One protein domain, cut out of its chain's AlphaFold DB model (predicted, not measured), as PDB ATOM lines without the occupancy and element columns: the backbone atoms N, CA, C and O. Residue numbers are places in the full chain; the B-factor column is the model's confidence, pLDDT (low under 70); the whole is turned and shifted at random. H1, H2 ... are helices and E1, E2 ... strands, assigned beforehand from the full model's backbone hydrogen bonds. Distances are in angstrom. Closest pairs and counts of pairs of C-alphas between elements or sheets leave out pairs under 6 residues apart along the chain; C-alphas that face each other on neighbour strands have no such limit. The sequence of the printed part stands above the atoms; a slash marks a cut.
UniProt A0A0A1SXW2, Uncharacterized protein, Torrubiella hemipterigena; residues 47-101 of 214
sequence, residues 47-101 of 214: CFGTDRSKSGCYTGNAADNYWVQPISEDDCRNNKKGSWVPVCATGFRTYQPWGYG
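Overview. This is residues 47 to 101 of the 214 residues of an uncharacterized protein of Torrubiella hemipterigena (UniProt A0A0A1SXW2). There is little regular structure: long loops surround a small two-stranded ribbon, E1 and E2, with one short helix, H1, packed on it through residues 73 to 77. The loop of residues 59 to 72 pairs briefly with E1 through residues 67 to 68. The 55 printed residues hold E1, H1 and E2 in that order, 15 residues in named elements, class mixed; the strands are antiparallel. The whole is compact, radius of gyration of the C-alphas 10.5 A, spanning 30 by 22 by 18 A.

Arrangement. E1, residues 55 to 58, and E2, residues 83 to 86, are antiparallel at 143 degrees, with N 56 and O 85 2.9 A apart, within hydrogen-bond range. H1, residues 73 to 79, has its closest C-alphas to E2 at Glu 73 and Trp 84, 5.7 A apart. In H1 every O i to N i+4 pair is within hydrogen-bond range.

Along the chain. E1 begins at C-alpha 55 (14.841, -1.436, 84.176) and measures 9.3 A. H1 measures 9.9 A. E2, 9.6 A, ends at C-alpha 86 (17.585, 0.790, 82.055).

Size, cuts and confidence. The printed part has no cut. The E1 to H1 link is long. Residues 64 and 90 to 95 have pLDDT under 70.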
ATOM      1  N   CYS A  47      12.817   9.811  85.635       76.69
ATOM      2  CA  CYS A  47      14.233   9.447  85.536       76.69
ATOM      3  C   CYS A  47      15.215  10.262  86.385       76.69
ATOM      4  O   CYS A  47      16.392   9.910  86.459       76.69
ATOM      5  N   PHE A  48      14.749  11.324  87.038       73.44
ATOM      6  CA  PHE A  48      15.569  12.170  87.911       73.44
ATOM      7  C   PHE A  48      15.238  11.967  89.391       73.44
ATOM      8  O   PHE A  48      15.950  12.467  90.256       73.44
ATOM      9  N   GLY A  49      14.193  11.191  89.678       74.69
ATOM     10  CA  GLY A  49      13.826  10.766  91.018       74.69
ATOM     11  C   GLY A  49      13.828   9.248  91.133       74.69
ATOM     12  O   GLY A  49      14.843   8.585  90.913       74.69
ATOM     13  N   THR A  50      12.674   8.701  91.502       76.19
ATOM     14  CA  THR A  50      12.501   7.310  91.938       76.19
ATOM     15  C   THR A  50      12.762   6.261  90.864       76.19
ATOM     16  O   THR A  50      13.017   5.107  91.206       76.19
ATOM     17  N   ASP A  51      12.711   6.625  89.580       81.25
ATOM     18  CA  ASP A  51      12.778   5.648  88.487       81.25
ATOM     19  C   ASP A  51      14.152   5.579  87.826       81.25
ATOM     20  O   ASP A  51      14.362   4.763  86.931       81.25
ATOM     21  N   ARG A  52      15.115   6.388  88.288       80.38
ATOM     22  CA  ARG A  52      16.454   6.518  87.690       80.38
ATOM     23  C   ARG A  52      17.170   5.181  87.471       80.38
ATOM     24  O   ARG A  52      17.908   5.038  86.500       80.38
ATOM     25  N   SER A  53      16.982   4.223  88.377       83.31
ATOM     26  CA  SER A  53      17.610   2.898  88.334       83.31
ATOM     27  C   SER A  53      16.685   1.786  87.838       83.31
ATOM     28  O   SER A  53      17.093   0.625  87.825       83.31
ATOM     29  N   LYS A  54      15.441   2.100  87.453       86.38
ATOM     30  CA  LYS A  54      14.496   1.081  87.000       86.38
ATOM     31  C   LYS A  54      14.908   0.542  85.631       86.38
ATOM     32  O   LYS A  54      15.362   1.273  84.749       86.38
ATOM     33  N   SER A  55      14.688  -0.752  85.454       88.00
ATOM     34  CA  SER A  55      14.841  -1.436  84.176       88.00
ATOM     35  C   SER A  55      13.496  -1.971  83.710       88.00
ATOM     36  O   SER A  55      12.602  -2.233  84.515       88.00
ATOM     37  N   GLY A  56      13.352  -2.094  82.398       88.38
ATOM     38  CA  GLY A  56      12.159  -2.613  81.749       88.38
ATOM     39  C   GLY A  56      12.532  -3.578  80.634       88.38
ATOM     40  O   GLY A  56      13.680  -3.619  80.185       88.38
ATOM     41  N   CYS A  57      11.550  -4.356  80.186       90.56
ATOM     42  CA  CYS A  57      11.744  -5.290  79.091       90.56
ATOM     43  C   CYS A  57      11.367  -4.642  77.761       90.56
ATOM     44  O   CYS A  57      10.186  -4.410  77.502       90.56
ATOM     45  N   TYR A  58      12.367  -4.361  76.930       89.31
ATOM     46  CA  TYR A  58      12.185  -3.819  75.587       89.31
ATOM     47  C   TYR A  58      12.280  -4.944  74.555       89.31
ATOM     48  O   TYR A  58      13.337  -5.549  74.386       89.31
ATOM     49  N   THR A  59      11.187  -5.237  73.858       87.69
ATOM     50  CA  THR A  59      11.135  -6.294  72.835       87.69
ATOM     51  C   THR A  59      11.436  -5.765  71.437       87.69
ATOM     52  O   THR A  59      11.730  -6.547  70.538       87.69
ATOM     53  N   GLY A  60      11.344  -4.447  71.222       81.81
ATOM     54  CA  GLY A  60      11.468  -3.858  69.886       81.81
ATOM     55  C   GLY A  60      10.319  -4.223  68.937       81.81
ATOM     56  O   GLY A  60      10.349  -3.834  67.771       81.81
ATOM     57  N   ASN A  61       9.310  -4.954  69.425       80.69
ATOM     58  CA  ASN A  61       8.179  -5.421  68.641       80.69
ATOM     59  C   ASN A  61       6.982  -4.482  68.817       80.69
ATOM     60  O   ASN A  61       6.407  -4.390  69.903       80.69
ATOM     61  N   ALA A  62       6.571  -3.822  67.733       72.19
ATOM     62  CA  ALA A  62       5.410  -2.935  67.734       72.19
ATOM     63  C   ALA A  62       4.098  -3.670  68.058       72.19
ATOM     64  O   ALA A  62       3.208  -3.073  68.659       72.19
ATOM     65  N   ALA A  63       3.990  -4.959  67.707       75.69
ATOM     66  CA  ALA A  63       2.805  -5.765  68.010       75.69
ATOM     67  C   ALA A  63       2.573  -5.923  69.524       75.69
ATOM     68  O   ALA A  63       1.431  -6.063  69.952       75.69
ATOM     69  N   ASP A  64       3.643  -5.821  70.321       64.88
ATOM     70  CA  ASP A  64       3.629  -5.937  71.781       64.88
ATOM     71  C   ASP A  64       3.888  -4.584  72.476       64.88
ATOM     72  O   ASP A  64       4.342  -4.551  73.616       64.88
ATOM     73  N   ASN A  65       3.642  -3.458  71.791       71.75
ATOM     74  CA  ASN A  65       3.861  -2.098  72.305       71.75
ATOM     75  C   ASN A  65       5.330  -1.751  72.654       71.75
ATOM     76  O   ASN A  65       5.572  -0.923  73.527       71.75
ATOM     77  N   TYR A  66       6.318  -2.353  71.970       84.25
ATOM     78  CA  TYR A  66       7.783  -2.215  72.154       84.25
ATOM     79  C   TYR A  66       8.334  -2.562  73.550       84.25
ATOM     80  O   TYR A  66       9.482  -2.995  73.669       84.25
ATOM     81  N   TRP A  67       7.525  -2.394  74.588       85.06
ATOM     82  CA  TRP A  67       7.780  -2.616  75.991       85.06
ATOM     83  C   TRP A  67       6.699  -3.522  76.550       85.06
ATOM     84  O   TRP A  67       5.505  -3.265  76.403       85.06
ATOM     85  N   VAL A  68       7.124  -4.551  77.266       87.00
ATOM     86  CA  VAL A  68       6.217  -5.538  77.851       87.00
ATOM     87  C   VAL A  68       6.371  -5.574  79.359       87.00
ATOM     88  O   VAL A  68       7.433  -5.235  79.888       87.00
ATOM     89  N   GLN A  69       5.312  -6.013  80.040       85.00
ATOM     90  CA  GLN A  69       5.343  -6.253  81.477       85.00
ATOM     91  C   GLN A  69       6.468  -7.222  81.815       85.00
ATOM     92  O   GLN A  69       6.435  -8.361  81.336       85.00
ATOM     93  N   PRO A  70       7.437  -6.820  82.647       73.25
ATOM     94  CA  PRO A  70       8.435  -7.753  83.108       73.25
ATOM     95  C   PRO A  70       8.066  -8.355  84.454       73.25
ATOM     96  O   PRO A  70       7.578  -7.664  85.348       73.25
ATOM     97  N   ILE A  71       8.368  -9.642  84.607       78.56
ATOM     98  CA  ILE A  71       8.341 -10.323  85.907       78.56
ATOM     99  C   ILE A  71       9.775 -10.482  86.449       78.56
ATOM    100  O   ILE A  71       9.989 -10.406  87.656       78.56
ATOM    101  N   SER A  72      10.775 -10.620  85.570       90.06
ATOM    102  CA  SER A  72      12.209 -10.602  85.896       90.06
ATOM    103  C   SER A  72      13.062 -10.326  84.647       90.06
ATOM    104  O   SER A  72      12.560 -10.346  83.519       90.06
ATOM    105  N   GLU A  73      14.367 -10.099  84.830       91.50
ATOM    106  CA  GLU A  73      15.328 -10.027  83.719       91.50
ATOM    107  C   GLU A  73      15.362 -11.334  82.905       91.50
ATOM    108  O   GLU A  73      15.350 -11.294  81.673       91.50
ATOM    109  N   ASP A  74      15.333 -12.483  83.583       93.88
ATOM    110  CA  ASP A  74      15.318 -13.794  82.929       93.88
ATOM    111  C   ASP A  74      14.048 -14.010  82.104       93.88
ATOM    112  O   ASP A  74      14.129 -14.510  80.984       93.88
ATOM    113  N   ASP A  75      12.881 -13.601  82.611       90.88
ATOM    114  CA  ASP A  75      11.628 -13.661  81.851       90.88
ATOM    115  C   ASP A  75      11.711 -12.784  80.596       90.88
ATOM    116  O   ASP A  75      11.354 -13.215  79.496       90.88
ATOM    117  N   CYS A  76      12.265 -11.577  80.733       91.06
ATOM    118  CA  CYS A  76      12.444 -10.681  79.602       91.06
ATOM    119  C   CYS A  76      13.309 -11.305  78.499       91.06
ATOM    120  O   CYS A  76      12.913 -11.326  77.330       91.06
ATOM    121  N   ARG A  77      14.478 -11.838  78.864       91.25
ATOM    122  CA  ARG A  77      15.435 -12.395  77.899       91.25
ATOM    123  C   ARG A  77      14.941 -13.710  77.299       91.25
ATOM    124  O   ARG A  77      14.994 -13.881  76.084       91.25
ATOM    125  N   ASN A  78      14.438 -14.621  78.133       89.50
ATOM    126  CA  ASN A  78      14.160 -15.999  77.724       89.50
ATOM    127  C   ASN A  78      12.738 -16.195  77.186       89.50
ATOM    128  O   ASN A  78      12.553 -16.919  76.208       89.50
ATOM    129  N   ASN A  79      11.736 -15.532  77.774       87.19
ATOM    130  CA  ASN A  79      10.333 -15.726  77.397       87.19
ATOM    131  C   ASN A  79       9.837 -14.630  76.455       87.19
ATOM    132  O   ASN A  79       9.208 -14.921  75.437       87.19
ATOM    133  N   LYS A  80      10.133 -13.363  76.766       87.81
ATOM    134  CA  LYS A  80       9.705 -12.217  75.945       87.81
ATOM    135  C   LYS A  80      10.631 -11.939  74.764       87.81
ATOM    136  O   LYS A  80      10.293 -11.109  73.924       87.81
ATOM    137  N   LYS A  81      11.781 -12.626  74.695       88.25
ATOM    138  CA  LYS A  81      12.827 -12.428  73.676       88.25
ATOM    139  C   LYS A  81      13.244 -10.955  73.556       88.25
ATOM    140  O   LYS A  81      13.543 -10.470  72.468       88.25
ATOM    141  N   GLY A  82      13.213 -10.242  74.680       89.06
ATOM    142  CA  GLY A  82      13.521  -8.827  74.775       89.06
ATOM    143  C   GLY A  82      14.889  -8.560  75.390       89.06
ATOM    144  O   GLY A  82      15.647  -9.459  75.756       89.06
ATOM    145  N   SER A  83      15.190  -7.276  75.522       89.69
ATOM    146  CA  SER A  83      16.357  -6.758  76.220       89.69
ATOM    147  C   SER A  83      15.931  -6.131  77.540       89.69
ATOM    148  O   SER A  83      15.048  -5.271  77.573       89.69
ATOM    149  N   TRP A  84      16.583  -6.542  78.626       90.81
ATOM    150  CA  TRP A  84      16.457  -5.882  79.920       90.81
ATOM    151  C   TRP A  84      17.299  -4.614  79.905       90.81
ATOM    152  O   TRP A  84      18.527  -4.683  79.849       90.81
ATOM    153  N   VAL A  85      16.641  -3.458  79.873       87.50
ATOM    154  CA  VAL A  85      17.311  -2.176  79.639       87.50
ATOM    155  C   VAL A  85      16.950  -1.154  80.712       87.50
ATOM    156  O   VAL A  85      15.786  -1.101  81.122       87.50
ATOM    157  N   PRO A  86      17.899  -0.305  81.149       85.50
ATOM    158  CA  PRO A  86      17.585   0.790  82.055       85.50
ATOM    159  C   PRO A  86      16.666   1.785  81.343       85.50
ATOM    160  O   PRO A  86      17.063   2.397  80.348       85.50
ATOM    161  N   VAL A  87      15.444   1.974  81.841       80.56
ATOM    162  CA  VAL A  87      14.421   2.777  81.139       80.56
ATOM    163  C   VAL A  87      14.854   4.238  80.966       80.56
ATOM    164  O   VAL A  87      14.508   4.889  79.984       80.56
ATOM    165  N   CYS A  88      15.707   4.712  81.875       77.69
ATOM    166  CA  CYS A  88      16.258   6.062  81.908       77.69
ATOM    167  C   CYS A  88      17.585   6.251  81.164       77.69
ATOM    168  O   CYS A  88      18.079   7.373  81.104       77.69
ATOM    169  N   ALA A  89      18.173   5.198  80.590       71.94
ATOM    170  CA  ALA A  89      19.454   5.292  79.877       71.94
ATOM    171  C   ALA A  89      19.338   5.024  78.371       71.94
ATOM    172  O   ALA A  89      20.299   5.209  77.631       71.94
ATOM    173  N   THR A  90      18.178   4.572  77.901       63.19
ATOM    174  CA  THR A  90      18.026   4.039  76.544       63.19
ATOM    175  C   THR A  90      17.890   5.089  75.446       63.19
ATOM    176  O   THR A  90      18.057   4.765  74.274       63.19
ATOM    177  N   GLY A  91      17.566   6.339  75.784       56.97
ATOM    178  CA  GLY A  91      17.281   7.373  74.791       56.97
ATOM    179  C   GLY A  91      16.113   7.022  73.859       56.97
ATOM    180  O   GLY A  91      16.032   7.586  72.767       56.97
ATOM    181  N   PHE A  92      15.219   6.096  74.241       60.06
ATOM    182  CA  PHE A  92      14.070   5.700  73.422       60.06
ATOM    183  C   PHE A  92      13.029   6.823  73.423       60.06
ATOM    184  O   PHE A  92      12.125   6.882  74.248       60.06
ATOM    185  N   ARG A  93      13.161   7.742  72.464       53.16
ATOM    186  CA  ARG A  93      12.334   8.955  72.356       53.16
ATOM    187  C   ARG A  93      10.900   8.701  71.876       53.16
ATOM    188  O   ARG A  93      10.206   9.669  71.585       53.16
ATOM    189  N   THR A  94      10.440   7.470  71.692       56.28
ATOM    190  CA  THR A  94       9.171   7.222  70.978       56.28
ATOM    191  C   THR A  94       8.191   6.303  71.684       56.28
ATOM    192  O   THR A  94       7.017   6.365  71.339       56.28
ATOM    193  N   TYR A  95       8.607   5.526  72.689       67.88
ATOM    194  CA  TYR A  95       7.740   4.515  73.301       67.88
ATOM    195  C   TYR A  95       7.884   4.495  74.812       67.88
ATOM    196  O   TYR A  95       9.000   4.494  75.336       67.88
ATOM    197  N   GLN A  96       6.750   4.466  75.499       74.75
ATOM    198  CA  GLN A  96       6.720   4.491  76.952       74.75
ATOM    199  C   GLN A  96       6.963   3.103  77.520       74.75
ATOM    200  O   GLN A  96       6.360   2.147  77.028       74.75
ATOM    201  N   PRO A  97       7.819   2.976  78.548       80.75
ATOM    202  CA  PRO A  97       8.007   1.697  79.197       80.75
ATOM    203  C   PRO A  97       6.698   1.177  79.780       80.75
ATOM    204  O   PRO A  97       5.831   1.946  80.200       80.75
ATOM    205  N   TRP A  98       6.573  -0.145  79.826       82.12
ATOM    206  CA  TRP A  98       5.420  -0.781  80.441       82.12
ATOM    207  C   TRP A  98       5.257  -0.316  81.896       82.12
ATOM    208  O   TRP A  98       6.242  -0.182  82.626       82.12
ATOM    209  N   GLY A  99       4.008  -0.105  82.314       81.31
ATOM    210  CA  GLY A  99       3.670   0.330  83.670       81.31
ATOM    211  C   GLY A  99       3.717   1.845  83.883       81.31
ATOM    212  O   GLY A  99       3.461   2.284  85.000       81.31
ATOM    213  N   TYR A 100       4.002   2.633  82.841       81.81
ATOM    214  CA  TYR A 100       3.913   4.094  82.875       81.81
ATOM    215  C   TYR A 100       2.746   4.599  82.016       81.81
ATOM    216  O   TYR A 100       2.408   3.995  80.997       81.81
ATOM    217  N   GLY A 101       2.119   5.694  82.456       77.38
ATOM    218  CA  GLY A 101       1.014   6.365  81.760       77.38
ATOM    219  C   GLY A 101       1.479   7.170  80.544       77.38
ATOM    220  O   GLY A 101       2.678   7.254  80.310       77.38
TER     221      GLY A 101